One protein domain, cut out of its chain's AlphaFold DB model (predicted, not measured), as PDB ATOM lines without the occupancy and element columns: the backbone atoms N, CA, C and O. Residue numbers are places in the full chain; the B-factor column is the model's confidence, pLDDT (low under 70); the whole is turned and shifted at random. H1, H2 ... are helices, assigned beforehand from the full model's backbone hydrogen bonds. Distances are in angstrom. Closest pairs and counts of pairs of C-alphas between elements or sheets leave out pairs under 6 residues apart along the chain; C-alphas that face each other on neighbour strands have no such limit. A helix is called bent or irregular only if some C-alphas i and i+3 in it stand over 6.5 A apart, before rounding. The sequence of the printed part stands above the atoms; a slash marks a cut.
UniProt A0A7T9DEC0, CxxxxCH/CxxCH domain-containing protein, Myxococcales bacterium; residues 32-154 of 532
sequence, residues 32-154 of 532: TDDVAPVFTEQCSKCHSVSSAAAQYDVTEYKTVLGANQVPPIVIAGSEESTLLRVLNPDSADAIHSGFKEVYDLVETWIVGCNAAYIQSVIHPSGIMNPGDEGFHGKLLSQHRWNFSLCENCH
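What this domain is: This is residues 32 to 154 of the 532 residues of the protein "CxxxxCH/CxxCH domain-containing protein" of Myxococcales bacterium (UniProt A0A7T9DEC0). A loosely formed cluster of helices and loops fills one end, where H4 has H1 and H3 packed on it, and a thinner run of short helices, H5, H6 and H7, draws the outline out at the other end. Long loops make up much of the cluster, and short H2 lies among them near H1. The printed part has 123 residues with seven named helices, H1 to H7 in order along the chain, and no named strand; the class is all helix, though under half of the residues, 53, are in named elements. The whole is compact by its radius of gyration of the C-alphas, 15.7 A, yet its outline is elongated, with spans of 51 by 29 by 25 A.

Where its parts are: H1 is residues 32 to 42, 15.5 A long, beginning at C-alpha 32 at (182.122, 164.707, 131.287). H2 is residues 61 to 65 and H3 residues 82 to 87. H4, the longest helix, is residues 100 to 112, 17.6 A from C-alpha 100 at (188.744, 177.572, 146.465) to C-alpha 112. H5 is residues 125 to 128, H6 residues 136 to 142 and 9.7 A long, and H7 residues 148 to 154 and 9.4 A long, ending at C-alpha 154 at (181.699, 156.740, 113.768). H5 is irregular, with C-alphas 125 and 128 7.3 A apart; H1 and H4 are only just irregular, with C-alphas 33 and 36 6.9 A apart and C-alphas 101 and 104 6.7 A apart.

How they stand to each other: H1 touches H4 at a shallow tilt of 31 degrees, opposite ways, the closest C-alphas being those of Val 35 and Val 106, 7.2 A apart. H3 and H4 form a helical hairpin; they touch at a shallow tilt of 28 degrees, opposite ways, and their closest C-alphas, of Leu 87 and Tyr 103, are 5.9 A apart. H1 and H3 are apart. H2 is close to H1 but not clearly touching, with the C-alphas of Ala 36 and Tyr 61 closest at 7.7 A. H5 and H6 are close but not clearly touching, with the C-alphas of Ile 127 and His 136 closest at 5.3 A. H7 touches no helix. Every O i to N i+4 pair is within hydrogen-bond range in H2, H3 and H6, against 4 of 7 in H1, 7 of 9 in H4 and 1 of 3 in H7, which has 1 of 4 O i to N i+3 pairs within range; H5 is too short for an O i to N i+4 pair.

The domain as a whole: The two C-alphas farthest apart, of Ala 94 and Asn 152, are 51.5 A apart. The printed part has no cut. The links from H1 to H2, H2 to H3, H3 to H4 and H4 to H5 are long; that from H6 to H7 is tight. Mean pLDDT of the printed part is 86.7, with residues 50 to 54 and 67 to 70 under 70.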
ATOM      1  N   THR A  32     183.172 165.701 131.027       91.88
ATOM      2  CA  THR A  32     182.122 164.707 131.287       91.88
ATOM      3  C   THR A  32     182.307 163.968 132.607       91.88
ATOM      4  O   THR A  32     181.316 163.734 133.299       91.88
ATOM      5  N   ASP A  33     183.546 163.628 132.963       92.44
ATOM      6  CA  ASP A  33     183.832 162.778 134.123       92.44
ATOM      7  C   ASP A  33     184.165 163.585 135.385       92.44
ATOM      8  O   ASP A  33     183.756 163.194 136.479       92.44
ATOM      9  N   ASP A  34     184.874 164.712 135.247       94.56
ATOM     10  CA  ASP A  34     185.473 165.407 136.393       94.56
ATOM     11  C   ASP A  34     184.810 166.760 136.695       94.56
ATOM     12  O   ASP A  34     184.506 167.062 137.849       94.56
ATOM     13  N   VAL A  35     184.564 167.594 135.676       95.81
ATOM     14  CA  VAL A  35     184.145 168.997 135.884       95.81
ATOM     15  C   VAL A  35     182.627 169.161 135.954       95.81
ATOM     16  O   VAL A  35     182.121 169.821 136.866       95.81
ATOM     17  N   ALA A  36     181.877 168.551 135.032       95.56
ATOM     18  CA  ALA A  36     180.421 168.685 134.963       95.56
ATOM     19  C   ALA A  36     179.703 168.256 136.258       95.56
ATOM     20  O   ALA A  36     178.778 168.969 136.671       95.56
ATOM     21  N   PRO A  37     180.103 167.164 136.951       96.00
ATOM     22  CA  PRO A  37     179.492 166.795 138.228       96.00
ATOM     23  C   PRO A  37     179.665 167.879 139.298       96.00
ATOM     24  O   PRO A  37     178.699 168.238 139.973       96.00
ATOM     25  N   VAL A  38     180.866 168.461 139.400       95.44
ATOM     26  CA  VAL A  38     181.174 169.527 140.365       95.44
ATOM     27  C   VAL A  38     180.379 170.791 140.047       95.44
ATOM     28  O   VAL A  38     179.769 171.382 140.937       95.44
ATOM     29  N   PHE A  39     180.314 171.182 138.773       94.62
ATOM     30  CA  PHE A  39     179.580 172.372 138.333       94.62
ATOM     31  C   PHE A  39     178.073 172.217 138.562       94.62
ATOM     32  O   PHE A  39     177.401 173.145 139.025       94.62
ATOM     33  N   THR A  40     177.547 171.018 138.322       92.81
ATOM     34  CA  THR A  40     176.150 170.687 138.607       92.81
ATOM     35  C   THR A  40     175.850 170.797 140.100       92.81
ATOM     36  O   THR A  40     174.851 171.407 140.478       92.81
ATOM     37  N   GLU A  41     176.704 170.254 140.964       92.94
ATOM     38  CA  GLU A  41     176.471 170.251 142.409       92.94
ATOM     39  C   GLU A  41     176.630 171.642 143.043       92.94
ATOM     40  O   GLU A  41     175.818 172.050 143.885       92.94
ATOM     41  N   GLN A  42     177.672 172.371 142.637       92.81
ATOM     42  CA  GLN A  42     178.156 173.546 143.361       92.81
ATOM     43  C   GLN A  42     177.784 174.879 142.702       92.81
ATOM     44  O   GLN A  42     177.664 175.882 143.405       92.81
ATOM     45  N   CYS A  43     177.543 174.906 141.386       91.88
ATOM     46  CA  CYS A  43     177.396 176.153 140.628       91.88
ATOM     47  C   CYS A  43     175.999 176.320 139.992       91.88
ATOM     48  O   CYS A  43     175.461 177.429 139.974       91.88
ATOM     49  N   SER A  44     175.359 175.233 139.540       91.06
ATOM     50  CA  SER A  44     174.097 175.277 138.769       91.06
ATOM     51  C   SER A  44     172.913 175.950 139.485       91.06
ATOM     52  O   SER A  44     172.029 176.514 138.839       91.06
ATOM     53  N   LYS A  45     172.906 175.966 140.827       89.56
ATOM     54  CA  LYS A  45     171.871 176.651 141.631       89.56
ATOM     55  C   LYS A  45     171.792 178.152 141.331       89.56
ATOM     56  O   LYS A  45     170.713 178.737 141.426       89.56
ATOM     57  N   CYS A  46     172.925 178.757 140.979       89.94
ATOM     58  CA  CYS A  46     173.052 180.186 140.691       89.94
ATOM     59  C   CYS A  46     173.413 180.484 139.227       89.94
ATOM     60  O   CYS A  46     173.373 181.646 138.837       89.94
ATOM     61  N   HIS A  47     173.777 179.463 138.447       90.31
ATOM     62  CA  HIS A  47     174.197 179.576 137.049       90.31
ATOM     63  C   HIS A  47     173.519 178.508 136.184       90.31
ATOM     64  O   HIS A  47     174.161 177.609 135.650       90.31
ATOM     65  N   SER A  48     172.199 178.564 136.072       84.62
ATOM     66  CA  SER A  48     171.430 177.684 135.179       84.62
ATOM     67  C   SER A  48     170.463 178.490 134.331       84.62
ATOM     68  O   SER A  48     170.179 179.642 134.641       84.62
ATOM     69  N   VAL A  49     169.880 177.881 133.302       72.88
ATOM     70  CA  VAL A  49     168.844 178.514 132.465       72.88
ATOM     71  C   VAL A  49     167.692 179.173 133.246       72.88
ATOM     72  O   VAL A  49     167.142 180.171 132.792       72.88
ATOM     73  N   SER A  50     167.328 178.669 134.432       69.06
ATOM     74  CA  SER A  50     166.257 179.227 135.280       69.06
ATOM     75  C   SER A  50     166.738 180.267 136.300       69.06
ATOM     76  O   SER A  50     165.925 180.950 136.924       69.06
ATOM     77  N   SER A  51     168.052 180.388 136.476       66.06
ATOM     78  CA  SER A  51     168.721 181.255 137.442       66.06
ATOM     79  C   SER A  51     170.092 181.615 136.868       66.06
ATOM     80  O   SER A  51     171.119 181.179 137.374       66.06
ATOM     81  N   ALA A  52     170.119 182.316 135.731       61.72
ATOM     82  CA  ALA A  52     171.358 182.649 135.032       61.72
ATOM     83  C   ALA A  52     171.911 183.958 135.600       61.72
ATOM     84  O   ALA A  52     171.797 185.019 134.976       61.72
ATOM     85  N   ALA A  53     172.460 183.920 136.821       65.44
ATOM     86  CA  ALA A  53     173.136 185.089 137.368       65.44
ATOM     87  C   ALA A  53     174.220 185.550 136.379       65.44
ATOM     88  O   ALA A  53     174.982 184.741 135.849       65.44
ATOM     89  N   ALA A  54     174.234 186.854 136.083       60.44
ATOM     90  CA  ALA A  54     175.085 187.453 135.051       60.44
ATOM     91  C   ALA A  54     174.935 186.842 133.637       60.44
ATOM     92  O   ALA A  54     175.860 186.936 132.838       60.44
ATOM     93  N   GLN A  55     173.779 186.242 133.318       72.06
ATOM     94  CA  GLN A  55     173.510 185.580 132.029       72.06
ATOM     95  C   GLN A  55     174.511 184.459 131.699       72.06
ATOM     96  O   GLN A  55     174.768 184.168 130.532       72.06
ATOM     97  N   TYR A  56     175.082 183.834 132.731       83.56
ATOM     98  CA  TYR A  56     176.032 182.739 132.591       83.56
ATOM     99  C   TYR A  56     175.418 181.431 133.087       83.56
ATOM    100  O   TYR A  56     174.942 181.346 134.222       83.56
ATOM    101  N   ASP A  57     175.434 180.428 132.216       86.69
ATOM    102  CA  ASP A  57     174.901 179.091 132.445       86.69
ATOM    103  C   ASP A  57     176.050 178.083 132.446       86.69
ATOM    104  O   ASP A  57     176.878 178.083 131.535       86.69
ATOM    105  N   VAL A  58     176.097 177.241 133.481       90.56
ATOM    106  CA  VAL A  58     177.143 176.231 133.662       90.56
ATOM    107  C   VAL A  58     176.659 174.793 133.504       90.56
ATOM    108  O   VAL A  58     177.379 173.851 133.837       90.56
ATOM    109  N   THR A  59     175.425 174.606 133.042       87.44
ATOM    110  CA  THR A  59     174.804 173.279 132.938       87.44
ATOM    111  C   THR A  59     175.317 172.459 131.756       87.44
ATOM    112  O   THR A  59     175.278 171.230 131.805       87.44
ATOM    113  N   GLU A  60     175.864 173.109 130.727       88.44
ATOM    114  CA  GLU A  60     176.386 172.455 129.532       88.44
ATOM    115  C   GLU A  60     177.808 172.923 129.213       88.44
ATOM    116  O   GLU A  60     178.205 174.056 129.481       88.44
ATOM    117  N   TYR A  61     178.589 172.056 128.568       90.56
ATOM    118  CA  TYR A  61     179.970 172.368 128.192       90.56
ATOM    119  C   TYR A  61     180.069 173.653 127.358       90.56
ATOM    120  O   TYR A  61     180.867 174.539 127.655       90.56
ATOM    121  N   LYS A  62     179.228 173.786 126.324       85.94
ATOM    122  CA  LYS A  62     179.266 174.929 125.400       85.94
ATOM    123  C   LYS A  62     178.910 176.247 126.094       85.94
ATOM    124  O   LYS A  62     179.484 177.282 125.747       85.94
ATOM    125  N   THR A  63     177.984 176.213 127.054       85.56
ATOM    126  CA  THR A  63     177.564 177.399 127.807       85.56
ATOM    127  C   THR A  63     178.638 177.827 128.804       85.56
ATOM    128  O   THR A  63     178.971 179.012 128.828       85.56
ATOM    129  N   VAL A  64     179.310 176.878 129.474       91.12
ATOM    130  CA  VAL A  64     180.495 177.155 130.315       91.12
ATOM    131  C   VAL A  64     181.626 177.803 129.533       91.12
ATOM    132  O   VAL A  64     182.246 178.754 130.006       91.12
ATOM    133  N   LEU A  65     181.904 177.322 128.319       90.56
ATOM    134  CA  LEU A  65     182.953 177.930 127.502       90.56
ATOM    135  C   LEU A  65     182.663 179.406 127.187       90.56
ATOM    136  O   LEU A  65     183.585 180.177 126.916       90.56
ATOM    137  N   GLY A  66     181.387 179.805 127.203       81.56
ATOM    138  CA  GLY A  66     180.961 181.115 126.735       81.56
ATOM    139  C   GLY A  66     181.318 181.305 125.263       81.56
ATOM    140  O   GLY A  66     181.714 182.396 124.875       81.56
ATOM    141  N   ALA A  67     181.216 180.250 124.443       66.12
ATOM    142  CA  ALA A  67     181.676 180.257 123.048       66.12
ATOM    143  C   ALA A  67     180.982 181.320 122.167       66.12
ATOM    144  O   ALA A  67     181.506 181.683 121.119       66.12
ATOM    145  N   ASN A  68     179.825 181.828 122.601       61.56
ATOM    146  CA  ASN A  68     179.085 182.905 121.938       61.56
ATOM    147  C   ASN A  68     179.433 184.311 122.483       61.56
ATOM    148  O   ASN A  68     178.848 185.295 122.040       61.56
ATOM    149  N   GLN A  69     180.335 184.420 123.463       66.31
ATOM    150  CA  GLN A  69     180.787 185.685 124.047       66.31
ATOM    151  C   GLN A  69     182.139 186.102 123.459       66.31
ATOM    152  O   GLN A  69     182.955 185.263 123.079       66.31
ATOM    153  N   VAL A  70     182.383 187.413 123.389       67.31
ATOM    154  CA  VAL A  70     183.648 187.978 122.900       67.31
ATOM    155  C   VAL A  70     184.225 188.915 123.969       67.31
ATOM    156  O   VAL A  70     183.660 189.989 124.186       67.31
ATOM    157  N   PRO A  71     185.345 188.554 124.623       73.38
ATOM    158  CA  PRO A  71     186.057 187.272 124.518       73.38
ATOM    159  C   PRO A  71     185.274 186.099 125.157       73.38
ATOM    160  O   PRO A  71     184.413 186.347 126.003       73.38
ATOM    161  N   PRO A  72     185.580 184.833 124.800       82.69
ATOM    162  CA  PRO A  72     185.019 183.662 125.475       82.69
ATOM    163  C   PRO A  72     185.340 183.643 126.974       82.69
ATOM    164  O   PRO A  72     186.357 184.184 127.418       82.69
ATOM    165  N   ILE A  73     184.491 182.981 127.760       89.06
ATOM    166  CA  ILE A  73     184.671 182.877 129.215       89.06
ATOM    167  C   ILE A  73     185.832 181.937 129.555       89.06
ATOM    168  O   ILE A  73     186.637 182.246 130.440       89.06
ATOM    169  N   VAL A  74     185.926 180.813 128.841       91.31
ATOM    170  CA  VAL A  74     187.031 179.855 128.940       91.31
ATOM    171  C   VAL A  74     187.830 179.881 127.647       91.31
ATOM    172  O   VAL A  74     187.302 179.639 126.563       91.31
ATOM    173  N   ILE A  75     189.126 180.133 127.782       89.88
ATOM    174  CA  ILE A  75     190.104 180.080 126.704       89.88
ATOM    175  C   ILE A  75     190.991 178.869 126.993       89.88
ATOM    176  O   ILE A  75     191.772 178.865 127.943       89.88
ATOM    177  N   ALA A  76     190.832 177.814 126.198       89.50
ATOM    178  CA  ALA A  76     191.569 176.571 126.390       89.50
ATOM    179  C   ALA A  76     193.089 176.810 126.342       89.50
ATOM    180  O   ALA A  76     193.583 177.560 125.500       89.50
ATOM    181  N   GLY A  77     193.810 176.229 127.303       89.19
ATOM    182  CA  GLY A  77     195.255 176.391 127.447       89.19
ATOM    183  C   GLY A  77     195.701 177.741 128.019       89.19
ATOM    184  O   GLY A  77     196.902 177.993 128.075       89.19
ATOM    185  N   SER A  78     194.776 178.616 128.437       91.00
ATOM    186  CA  SER A  78     195.092 179.985 128.859       91.00
ATOM    187  C   SER A  78     194.623 180.302 130.280       91.00
ATOM    188  O   SER A  78     193.431 180.226 130.597       91.00
ATOM    189  N   GLU A  79     195.567 180.764 131.104       92.81
ATOM    190  CA  GLU A  79     195.335 181.284 132.461       92.81
ATOM    191  C   GLU A  79     194.469 182.561 132.461       92.81
ATOM    192  O   GLU A  79     193.771 182.843 133.430       92.81
ATOM    193  N   GLU A  80     194.416 183.288 131.337       91.88
ATOM    194  CA  GLU A  80     193.618 184.517 131.166       91.88
ATOM    195  C   GLU A  80     192.098 184.274 131.056       91.88
ATOM    196  O   GLU A  80     191.318 185.198 130.804       91.88
ATOM    197  N   SER A  81     191.649 183.027 131.219       92.62
ATOM    198  CA  SER A  81     190.229 182.678 131.204       92.62
ATOM    199  C   SER A  81     189.468 183.430 132.300       92.62
ATOM    200  O   SER A  81     189.834 183.394 133.476       92.62
ATOM    201  N   THR A  82     188.347 184.063 131.939       92.06
ATOM    202  CA  THR A  82     187.509 184.810 132.896       92.06
ATOM    203  C   THR A  82     187.055 183.921 134.051       92.06
ATOM    204  O   THR A  82     187.030 184.379 135.194       92.06
ATOM    205  N   LEU A  83     186.760 182.647 133.778       92.19
ATOM    206  CA  LEU A  83     186.365 181.682 134.803       92.19
ATOM    207  C   LEU A  83     187.446 181.479 135.880       92.19
ATOM    208  O   LEU A  83     187.119 181.447 137.065       92.19
ATOM    209  N   LEU A  84     188.725 181.421 135.492       94.25
ATOM    210  CA  LEU A  84     189.841 181.310 136.440       94.25
ATOM    211  C   LEU A  84     189.986 182.577 137.272       94.25
ATOM    212  O   LEU A  84     190.127 182.500 138.487       94.25
ATOM    213  N   ARG A  85     189.854 183.753 136.651       92.06
ATOM    214  CA  ARG A  85     189.893 185.030 137.378       92.06
ATOM    215  C   ARG A  85     188.785 185.142 138.431       92.06
ATOM    216  O   ARG A  85     189.039 185.663 139.508       92.06
ATOM    217  N   VAL A  86     187.572 184.671 138.132       91.56
ATOM    218  CA  VAL A  86     186.429 184.723 139.067       91.56
ATOM    219  C   VAL A  86     186.605 183.754 140.240       91.56
ATOM    220  O   VAL A  86     186.273 184.101 141.373       91.56
ATOM    221  N   LEU A  87     187.145 182.560 139.984       92.31
ATOM    222  CA  LEU A  87     187.353 181.527 141.005       92.31
ATOM    223  C   LEU A  87     188.689 181.656 141.751       92.31
ATOM    224  O   LEU A  87     188.926 180.905 142.696       92.31
ATOM    225  N   ASN A  88     189.554 182.585 141.340       92.00
ATOM    226  CA  ASN A  88     190.900 182.738 141.877       92.00
ATOM    227  C   ASN A  88     190.874 182.910 143.416       92.00
ATOM    228  O   ASN A  88     190.326 183.898 143.912       92.00
ATOM    229  N   PRO A  89     191.495 182.005 144.198       90.12
ATOM    230  CA  PRO A  89     191.419 182.012 145.660       90.12
ATOM    231  C   PRO A  89     191.915 183.287 146.350       90.12
ATOM    232  O   PRO A  89     191.516 183.542 147.495       90.12
ATOM    233  N   ASP A  90     192.772 184.062 145.681       89.75
ATOM    234  CA  ASP A  90     193.381 185.288 146.198       89.75
ATOM    235  C   ASP A  90     192.562 186.545 145.873       89.75
ATOM    236  O   ASP A  90     192.735 187.576 146.525       89.75
ATOM    237  N   SER A  91     191.665 186.477 144.882       90.25
ATOM    238  CA  SER A  91     190.935 187.645 144.359       90.25
ATOM    239  C   SER A  91     189.430 187.442 144.143       90.25
ATOM    240  O   SER A  91     188.742 188.403 143.793       90.25
ATOM    241  N   ALA A  92     188.902 186.241 144.397       89.88
ATOM    242  CA  ALA A  92     187.481 185.929 144.299       89.88
ATOM    243  C   ALA A  92     186.631 186.828 145.214       89.88
ATOM    244  O   ALA A  92     187.005 187.139 146.351       89.88
ATOM    245  N   ASP A  93     185.454 187.219 144.723       89.25
ATOM    246  CA  ASP A  93     184.502 188.019 145.490       89.25
ATOM    247  C   ASP A  93     183.900 187.240 146.681       89.25
ATOM    248  O   ASP A  93     184.123 186.043 146.877       89.25
ATOM    249  N   ALA A  94     183.095 187.922 147.499       88.50
ATOM    250  CA  ALA A  94     182.487 187.317 148.684       88.50
ATOM    251  C   ALA A  94     181.580 186.109 148.372       88.50
ATOM    252  O   ALA A  94     181.411 185.252 149.236       88.50
ATOM    253  N   ILE A  95     181.016 186.027 147.163       87.31
ATOM    254  CA  ILE A  95     180.123 184.945 146.731       87.31
ATOM    255  C   ILE A  95     180.952 183.736 146.274       87.31
ATOM    256  O   ILE A  95     180.639 182.605 146.642       87.31
ATOM    257  N   HIS A  96     182.035 183.969 145.530       91.19
ATOM    258  CA  HIS A  96     182.866 182.928 144.920       91.19
ATOM    259  C   HIS A  96     184.024 182.451 145.814       91.19
ATOM    260  O   HIS A  96     184.559 181.362 145.614       91.19
ATOM    261  N   SER A  97     184.379 183.209 146.857       87.50
ATOM    262  CA  SER A  97     185.474 182.883 147.789       87.50
ATOM    263  C   SER A  97     185.327 181.545 148.534       87.50
ATOM    264  O   SER A  97     186.307 181.063 149.106       87.50
ATOM    265  N   GLY A  98     184.134 180.937 148.527       85.31
ATOM    266  CA  GLY A  98     183.857 179.620 149.108       85.31
ATOM    267  C   GLY A  98     184.262 178.422 148.238       85.31
ATOM    268  O   GLY A  98     184.258 177.306 148.743       85.31
ATOM    269  N   PHE A  99     184.639 178.629 146.970       87.50
ATOM    270  CA  PHE A  99     184.903 177.553 145.997       87.50
ATOM    271  C   PHE A  99     186.395 177.327 145.707       87.50
ATOM    272  O   PHE A  99     186.761 176.825 144.648       87.50
ATOM    273  N   LYS A 100     187.281 177.678 146.646       79.31
ATOM    274  CA  LYS A 100     188.744 177.572 146.465       79.31
ATOM    275  C   LYS A 100     189.209 176.153 146.143       79.31
ATOM    276  O   LYS A 100     190.146 175.982 145.379       79.31
ATOM    277  N   GLU A 101     188.527 175.148 146.687       82.50
ATOM    278  CA  GLU A 101     188.825 173.728 146.449       82.50
ATOM    279  C   GLU A 101     188.495 173.276 145.013       82.50
ATOM    280  O   GLU A 101     188.983 172.244 144.568       82.50
ATOM    281  N   VAL A 102     187.691 174.053 144.275       91.81
ATOM    282  CA  VAL A 102     187.332 173.790 142.871       91.81
ATOM    283  C   VAL A 102     188.321 174.451 141.904       91.81
ATOM    284  O   VAL A 102     188.426 174.020 140.756       91.81
ATOM    285  N   TYR A 103     189.074 175.466 142.347       93.62
ATOM    286  CA  TYR A 103     189.989 176.222 141.487       93.62
ATOM    287  C   TYR A 103     191.038 175.319 140.826       93.62
ATOM    288  O   TYR A 103     191.144 175.335 139.605       93.62
ATOM    289  N   ASP A 104     191.729 174.474 141.595       92.69
ATOM    290  CA  ASP A 104     192.794 173.600 141.074       92.69
ATOM    291  C   ASP A 104     192.269 172.622 140.007       92.69
ATOM    292  O   ASP A 104     192.944 172.342 139.013       92.69
ATOM    293  N   LEU A 105     191.038 172.125 140.184       94.88
ATOM    294  CA  LEU A 105     190.369 171.264 139.207       94.88
ATOM    295  C   LEU A 105     190.100 172.024 137.903       94.88
ATOM    296  O   LEU A 105     190.397 171.521 136.820       94.88
ATOM    297  N   VAL A 106     189.549 173.237 138.007       95.56
ATOM    298  CA  VAL A 106     189.192 174.074 136.852       95.56
ATOM    299  C   VAL A 106     190.438 174.587 136.133       95.56
ATOM    300  O   VAL A 106     190.469 174.583 134.906       95.56
ATOM    301  N   GLU A 107     191.486 174.970 136.857       95.31
ATOM    302  CA  GLU A 107     192.777 175.365 136.291       95.31
ATOM    303  C   GLU A 107     193.442 174.198 135.562       95.31
ATOM    304  O   GLU A 107     193.834 174.337 134.402       95.31
ATOM    305  N   THR A 108     193.482 173.016 136.187       94.12
ATOM    306  CA  THR A 108     194.006 171.808 135.537       94.12
ATOM    307  C   THR A 108     193.210 171.477 134.280       94.12
ATOM    308  O   THR A 108     193.799 171.182 133.242       94.12
ATOM    309  N   TRP A 109     191.880 171.565 134.333       94.62
ATOM    310  CA  TRP A 109     191.023 171.334 133.176       94.62
ATOM    311  C   TRP A 109     191.279 172.337 132.042       94.62
ATOM    312  O   TRP A 109     191.513 171.927 130.906       94.62
ATOM    313  N   ILE A 110     191.266 173.641 132.334       94.06
ATOM    314  CA  ILE A 110     191.396 174.706 131.330       94.06
ATOM    315  C   ILE A 110     192.811 174.758 130.762       94.06
ATOM    316  O   ILE A 110     192.977 174.697 129.544       94.06
ATOM    317  N   VAL A 111     193.819 174.874 131.628       92.12
ATOM    318  CA  VAL A 111     195.211 175.146 131.247       92.12
ATOM    319  C   VAL A 111     195.957 173.846 130.981       92.12
ATOM    320  O   VAL A 111     196.527 173.668 129.907       92.12
ATOM    321  N   GLY A 112     195.920 172.913 131.934       88.81
ATOM    322  CA  GLY A 112     196.655 171.648 131.843       88.81
ATOM    323  C   GLY A 112     196.071 170.666 130.826       88.81
ATOM    324  O   GLY A 112     196.809 169.903 130.205       88.81
ATOM    325  N   CYS A 113     194.753 170.707 130.635       90.62
ATOM    326  CA  CYS A 113     194.003 169.757 129.817       90.62
ATOM    327  C   CYS A 113     193.262 170.392 128.643       90.62
ATOM    328  O   CYS A 113     192.474 169.716 127.978       90.62
ATOM    329  N   ASN A 114     193.551 171.661 128.344       90.44
ATOM    330  CA  ASN A 114     193.027 172.374 127.183       90.44
ATOM    331  C   ASN A 114     191.488 172.323 127.090       90.44
ATOM    332  O   ASN A 114     190.918 172.095 126.021       90.44
ATOM    333  N   ALA A 115     190.823 172.480 128.237       92.50
ATOM    334  CA  ALA A 115     189.376 172.392 128.408       92.50
ATOM    335  C   ALA A 115     188.761 171.124 127.778       92.50
ATOM    336  O   ALA A 115     187.715 171.194 127.127       92.50
ATOM    337  N   ALA A 116     189.407 169.965 127.945       92.00
ATOM    338  CA  ALA A 116     188.979 168.695 127.356       92.00
ATOM    339  C   ALA A 116     187.506 168.376 127.655       92.00
ATOM    340  O   ALA A 116     187.071 168.443 128.807       92.00
ATOM    341  N   TYR A 117     186.741 167.976 126.636       91.00
ATOM    342  CA  TYR A 117     185.368 167.503 126.845       91.00
ATOM    343  C   TYR A 117     185.332 166.071 127.392       91.00
ATOM    344  O   TYR A 117     184.630 165.796 128.356       91.00
ATOM    345  N   ILE A 118     186.117 165.177 126.787       87.75
ATOM    346  CA  ILE A 118     186.187 163.752 127.117       87.75
ATOM    347  C   ILE A 118     187.639 163.281 127.043       87.75
ATOM    348  O   ILE A 118     188.425 163.801 126.246       87.75
ATOM    349  N   GLN A 119     187.988 162.261 127.822       85.06
ATOM    350  CA  GLN A 119     189.261 161.565 127.664       85.06
ATOM    351  C   GLN A 119     189.237 160.689 126.399       85.06
ATOM    352  O   GLN A 119     188.415 159.781 126.267       85.06
ATOM    353  N   SER A 120     190.175 160.911 125.474       80.12
ATOM    354  CA  SER A 120     190.324 160.098 124.261       80.12
ATOM    355  C   SER A 120     191.788 159.791 123.966       80.12
ATOM    356  O   SER A 120     192.664 160.630 124.143       80.12
ATOM    357  N   VAL A 121     192.048 158.570 123.494       79.44
ATOM    358  CA  VAL A 121     193.369 158.149 122.987       79.44
ATOM    359  C   VAL A 121     193.505 158.346 121.475       79.44
ATOM    360  O   VAL A 121     194.597 158.208 120.929       79.44
ATOM    361  N   ILE A 122     192.391 158.636 120.795       79.94
ATOM    362  CA  ILE A 122     192.316 158.776 119.336       79.94
ATOM    363  C   ILE A 122     192.279 160.250 118.933       79.94
ATOM    364  O   ILE A 122     192.938 160.638 117.968       79.94
ATOM    365  N   HIS A 123     191.525 161.070 119.669       85.50
ATOM    366  CA  HIS A 123     191.337 162.487 119.370       85.50
ATOM    367  C   HIS A 123     192.019 163.380 120.411       85.50
ATOM    368  O   HIS A 123     192.045 163.024 121.589       85.50
ATOM    369  N   PRO A 124     192.542 164.549 120.001       85.88
ATOM    370  CA  PRO A 124     193.062 165.540 120.936       85.88
ATOM    371  C   PRO A 124     191.936 166.158 121.780       85.88
ATOM    372  O   PRO A 124     190.789 166.228 121.337       85.88
ATOM    373  N   SER A 125     192.277 166.684 122.959       85.19
ATOM    374  CA  SER A 125     191.331 167.300 123.906       85.19
ATOM    375  C   SER A 125     190.439 168.390 123.296       85.19
ATOM    376  O   SER A 125     189.276 168.520 123.677       85.19
ATOM    377  N   GLY A 126     190.963 169.144 122.324       85.56
ATOM    378  CA  GLY A 126     190.270 170.251 121.658       85.56
ATOM    379  C   GLY A 126     189.191 169.848 120.645       85.56
ATOM    380  O   GLY A 126     188.445 170.707 120.184       85.56
ATOM    381  N   ILE A 127     189.043 168.557 120.314       87.06
ATOM    382  CA  ILE A 127     188.151 168.088 119.233       87.06
ATOM    383  C   ILE A 127     186.678 168.503 119.409       87.06
ATOM    384  O   ILE A 127     185.958 168.669 118.424       87.06
ATOM    385  N   MET A 128     186.225 168.708 120.650       87.44
ATOM    386  CA  MET A 128     184.853 169.120 120.979       87.44
ATOM    387  C   MET A 128     184.718 170.599 121.353       87.44
ATOM    388  O   MET A 128     183.603 171.048 121.607       87.44
ATOM    389  N   ASN A 129     185.811 171.361 121.381       87.19
ATOM    390  CA  ASN A 129     185.809 172.767 121.769       87.19
ATOM    391  C   ASN A 129     185.701 173.676 120.529       87.19
ATOM    392  O   ASN A 129     186.680 173.771 119.794       87.19
ATOM    393  N   PRO A 130     184.594 174.412 120.306       82.44
ATOM    394  CA  PRO A 130     184.453 175.300 119.144       82.44
ATOM    395  C   PRO A 130     185.533 176.391 119.033       82.44
ATOM    396  O   PRO A 130     185.846 176.855 117.931       82.44
ATOM    397  N   GLY A 131     186.115 176.803 120.165       79.75
ATOM    398  CA  GLY A 131     187.201 177.781 120.215       79.75
ATOM    399  C   GLY A 131     188.554 177.228 119.755       79.75
ATOM    400  O   GLY A 131     189.383 177.996 119.277       79.75
ATOM    401  N   ASP A 132     188.761 175.913 119.811       84.94
ATOM    402  CA  ASP A 132     190.039 175.257 119.508       84.94
ATOM    403  C   ASP A 132     190.269 175.109 117.994       84.94
ATOM    404  O   ASP A 132     189.314 175.002 117.220       84.94
ATOM    405  N   GLU A 133     191.519 175.129 117.528       83.25
ATOM    406  CA  GLU A 133     191.847 174.922 116.106       83.25
ATOM    407  C   GLU A 133     191.534 173.495 115.632       83.25
ATOM    408  O   GLU A 133     191.133 173.301 114.484       83.25
ATOM    409  N   GLY A 134     191.663 172.510 116.521       86.44
ATOM    410  CA  GLY A 134     191.375 171.102 116.277       86.44
ATOM    411  C   GLY A 134     189.904 170.723 116.430       86.44
ATOM    412  O   GLY A 134     189.600 169.533 116.435       86.44
ATOM    413  N   PHE A 135     188.990 171.690 116.561       90.00
ATOM    414  CA  PHE A 135     187.553 171.432 116.640       90.00
ATOM    415  C   PHE A 135     187.051 170.625 115.437       90.00
ATOM    416  O   PHE A 135     187.337 170.980 114.291       90.00
ATOM    417  N   HIS A 136     186.227 169.599 115.661       89.94
ATOM    418  CA  HIS A 136     185.749 168.728 114.580       89.94
ATOM    419  C   HIS A 136     185.002 169.490 113.474       89.94
ATOM    420  O   HIS A 136     185.154 169.148 112.305       89.94
ATOM    421  N   GLY A 137     184.261 170.557 113.802       87.69
ATOM    422  CA  GLY A 137     183.615 171.405 112.794       87.69
ATOM    423  C   GLY A 137     184.615 172.176 111.921       87.69
ATOM    424  O   GLY A 137     184.421 172.282 110.710       87.69
ATOM    425  N   LYS A 138     185.732 172.650 112.499       87.69
ATOM    426  CA  LYS A 138     186.820 173.295 111.740       87.69
ATOM    427  C   LYS A 138     187.575 172.278 110.888       87.69
ATOM    428  O   LYS A 138     187.860 172.558 109.728       87.69
ATOM    429  N   LEU A 139     187.840 171.085 111.425       90.06
ATOM    430  CA  LEU A 139     188.453 169.986 110.673       90.06
ATOM    431  C   LEU A 139     187.577 169.556 109.484       90.06
ATOM    432  O   LEU A 139     188.090 169.389 108.380       90.06
ATOM    433  N   LEU A 140     186.258 169.435 109.672       88.81
ATOM    434  CA  LEU A 140     185.318 169.153 108.582       88.81
ATOM    435  C   LEU A 140     185.369 170.241 107.507       88.81
ATOM    436  O   LEU A 140     185.507 169.913 106.331       88.81
ATOM    437  N   SER A 141     185.338 171.519 107.894       85.62
ATOM    438  CA  SER A 141     185.478 172.644 106.961       85.62
ATOM    439  C   SER A 141     186.793 172.582 106.163       85.62
ATOM    440  O   SER A 141     186.777 172.657 104.933       85.62
ATOM    441  N   GLN A 142     187.929 172.329 106.827       87.62
ATOM    442  CA  GLN A 142     189.242 172.159 106.180       87.62
ATOM    443  C   GLN A 142     189.271 170.986 105.190       87.62
ATOM    444  O   GLN A 142     189.979 171.025 104.180       87.62
ATOM    445  N   HIS A 143     188.473 169.953 105.453       88.88
ATOM    446  CA  HIS A 143     188.310 168.788 104.594       88.88
ATOM    447  C   HIS A 143     187.076 168.861 103.686       88.88
ATOM    448  O   HIS A 143     186.585 167.825 103.231       88.88
ATOM    449  N   ARG A 144     186.617 170.076 103.355       87.19
ATOM    450  CA  ARG A 144     185.538 170.325 102.384       87.19
ATOM    451  C   ARG A 144     184.215 169.662 102.764       87.19
ATOM    452  O   ARG A 144     183.525 169.124 101.904       87.19
ATOM    453  N   TRP A 145     183.903 169.653 104.058       87.81
ATOM    454  CA  TRP A 145     182.683 169.065 104.617       87.81
ATOM    455  C   TRP A 145     182.499 167.583 104.254       87.81
ATOM    456  O   TRP A 145     181.382 167.089 104.131       87.81
ATOM    457  N   ASN A 146     183.605 166.851 104.082       87.19
ATOM    458  CA  ASN A 146     183.583 165.423 103.783       87.19
ATOM    459  C   ASN A 146     183.346 164.595 105.058       87.19
ATOM    460  O   ASN A 146     184.294 164.149 105.710       87.19
ATOM    461  N   PHE A 147     182.073 164.376 105.393       86.50
ATOM    462  CA  PHE A 147     181.652 163.575 106.550       86.50
ATOM    463  C   PHE A 147     182.128 162.119 106.486       86.50
ATOM    464  O   PHE A 147     182.429 161.528 107.528       86.50
ATOM    465  N   SER A 148     182.339 161.572 105.285       85.38
ATOM    466  CA  SER A 148     182.799 160.193 105.111       85.38
ATOM    467  C   SER A 148     184.188 159.926 105.684       85.38
ATOM    468  O   SER A 148     184.523 158.777 105.967       85.38
ATOM    469  N   LEU A 149     184.994 160.963 105.940       86.12
ATOM    470  CA  LEU A 149     186.245 160.822 106.694       86.12
ATOM    471  C   LEU A 149     186.003 160.286 108.110       86.12
ATOM    472  O   LEU A 149     186.770 159.454 108.594       86.12
ATOM    473  N   CYS A 150     184.931 160.746 108.751       85.69
ATOM    474  CA  CYS A 150     184.571 160.408 110.121       85.69
ATOM    475  C   CYS A 150     183.656 159.177 110.182       85.69
ATOM    476  O   CYS A 150     183.805 158.364 111.095       85.69
ATOM    477  N   GLU A 151     182.767 158.992 109.200       83.38
ATOM    478  CA  GLU A 151     181.818 157.863 109.130       83.38
ATOM    479  C   GLU A 151     182.516 156.497 109.082       83.38
ATOM    480  O   GLU A 151     181.996 155.526 109.625       83.38
ATOM    481  N   ASN A 152     183.732 156.419 108.523       80.06
ATOM    482  CA  ASN A 152     184.543 155.191 108.520       80.06
ATOM    483  C   ASN A 152     184.799 154.625 109.926       80.06
ATOM    484  O   ASN A 152     185.054 153.432 110.086       80.06
ATOM    485  N   CYS A 153     184.763 155.499 110.928       81.56
ATOM    486  CA  CYS A 153     184.908 155.162 112.329       81.56
ATOM    487  C   CYS A 153     183.533 155.264 113.022       81.56
ATOM    488  O   CYS A 153     183.029 154.271 113.546       81.56
ATOM    489  N   HIS A 154     182.889 156.430 112.970       80.75
ATOM    490  CA  HIS A 154     181.699 156.740 113.768       80.75
ATOM    491  C   HIS A 154     180.378 156.163 113.220       80.75
ATOM    492  O   HIS A 154     179.391 156.114 113.958       80.75
TER     493      HIS A 154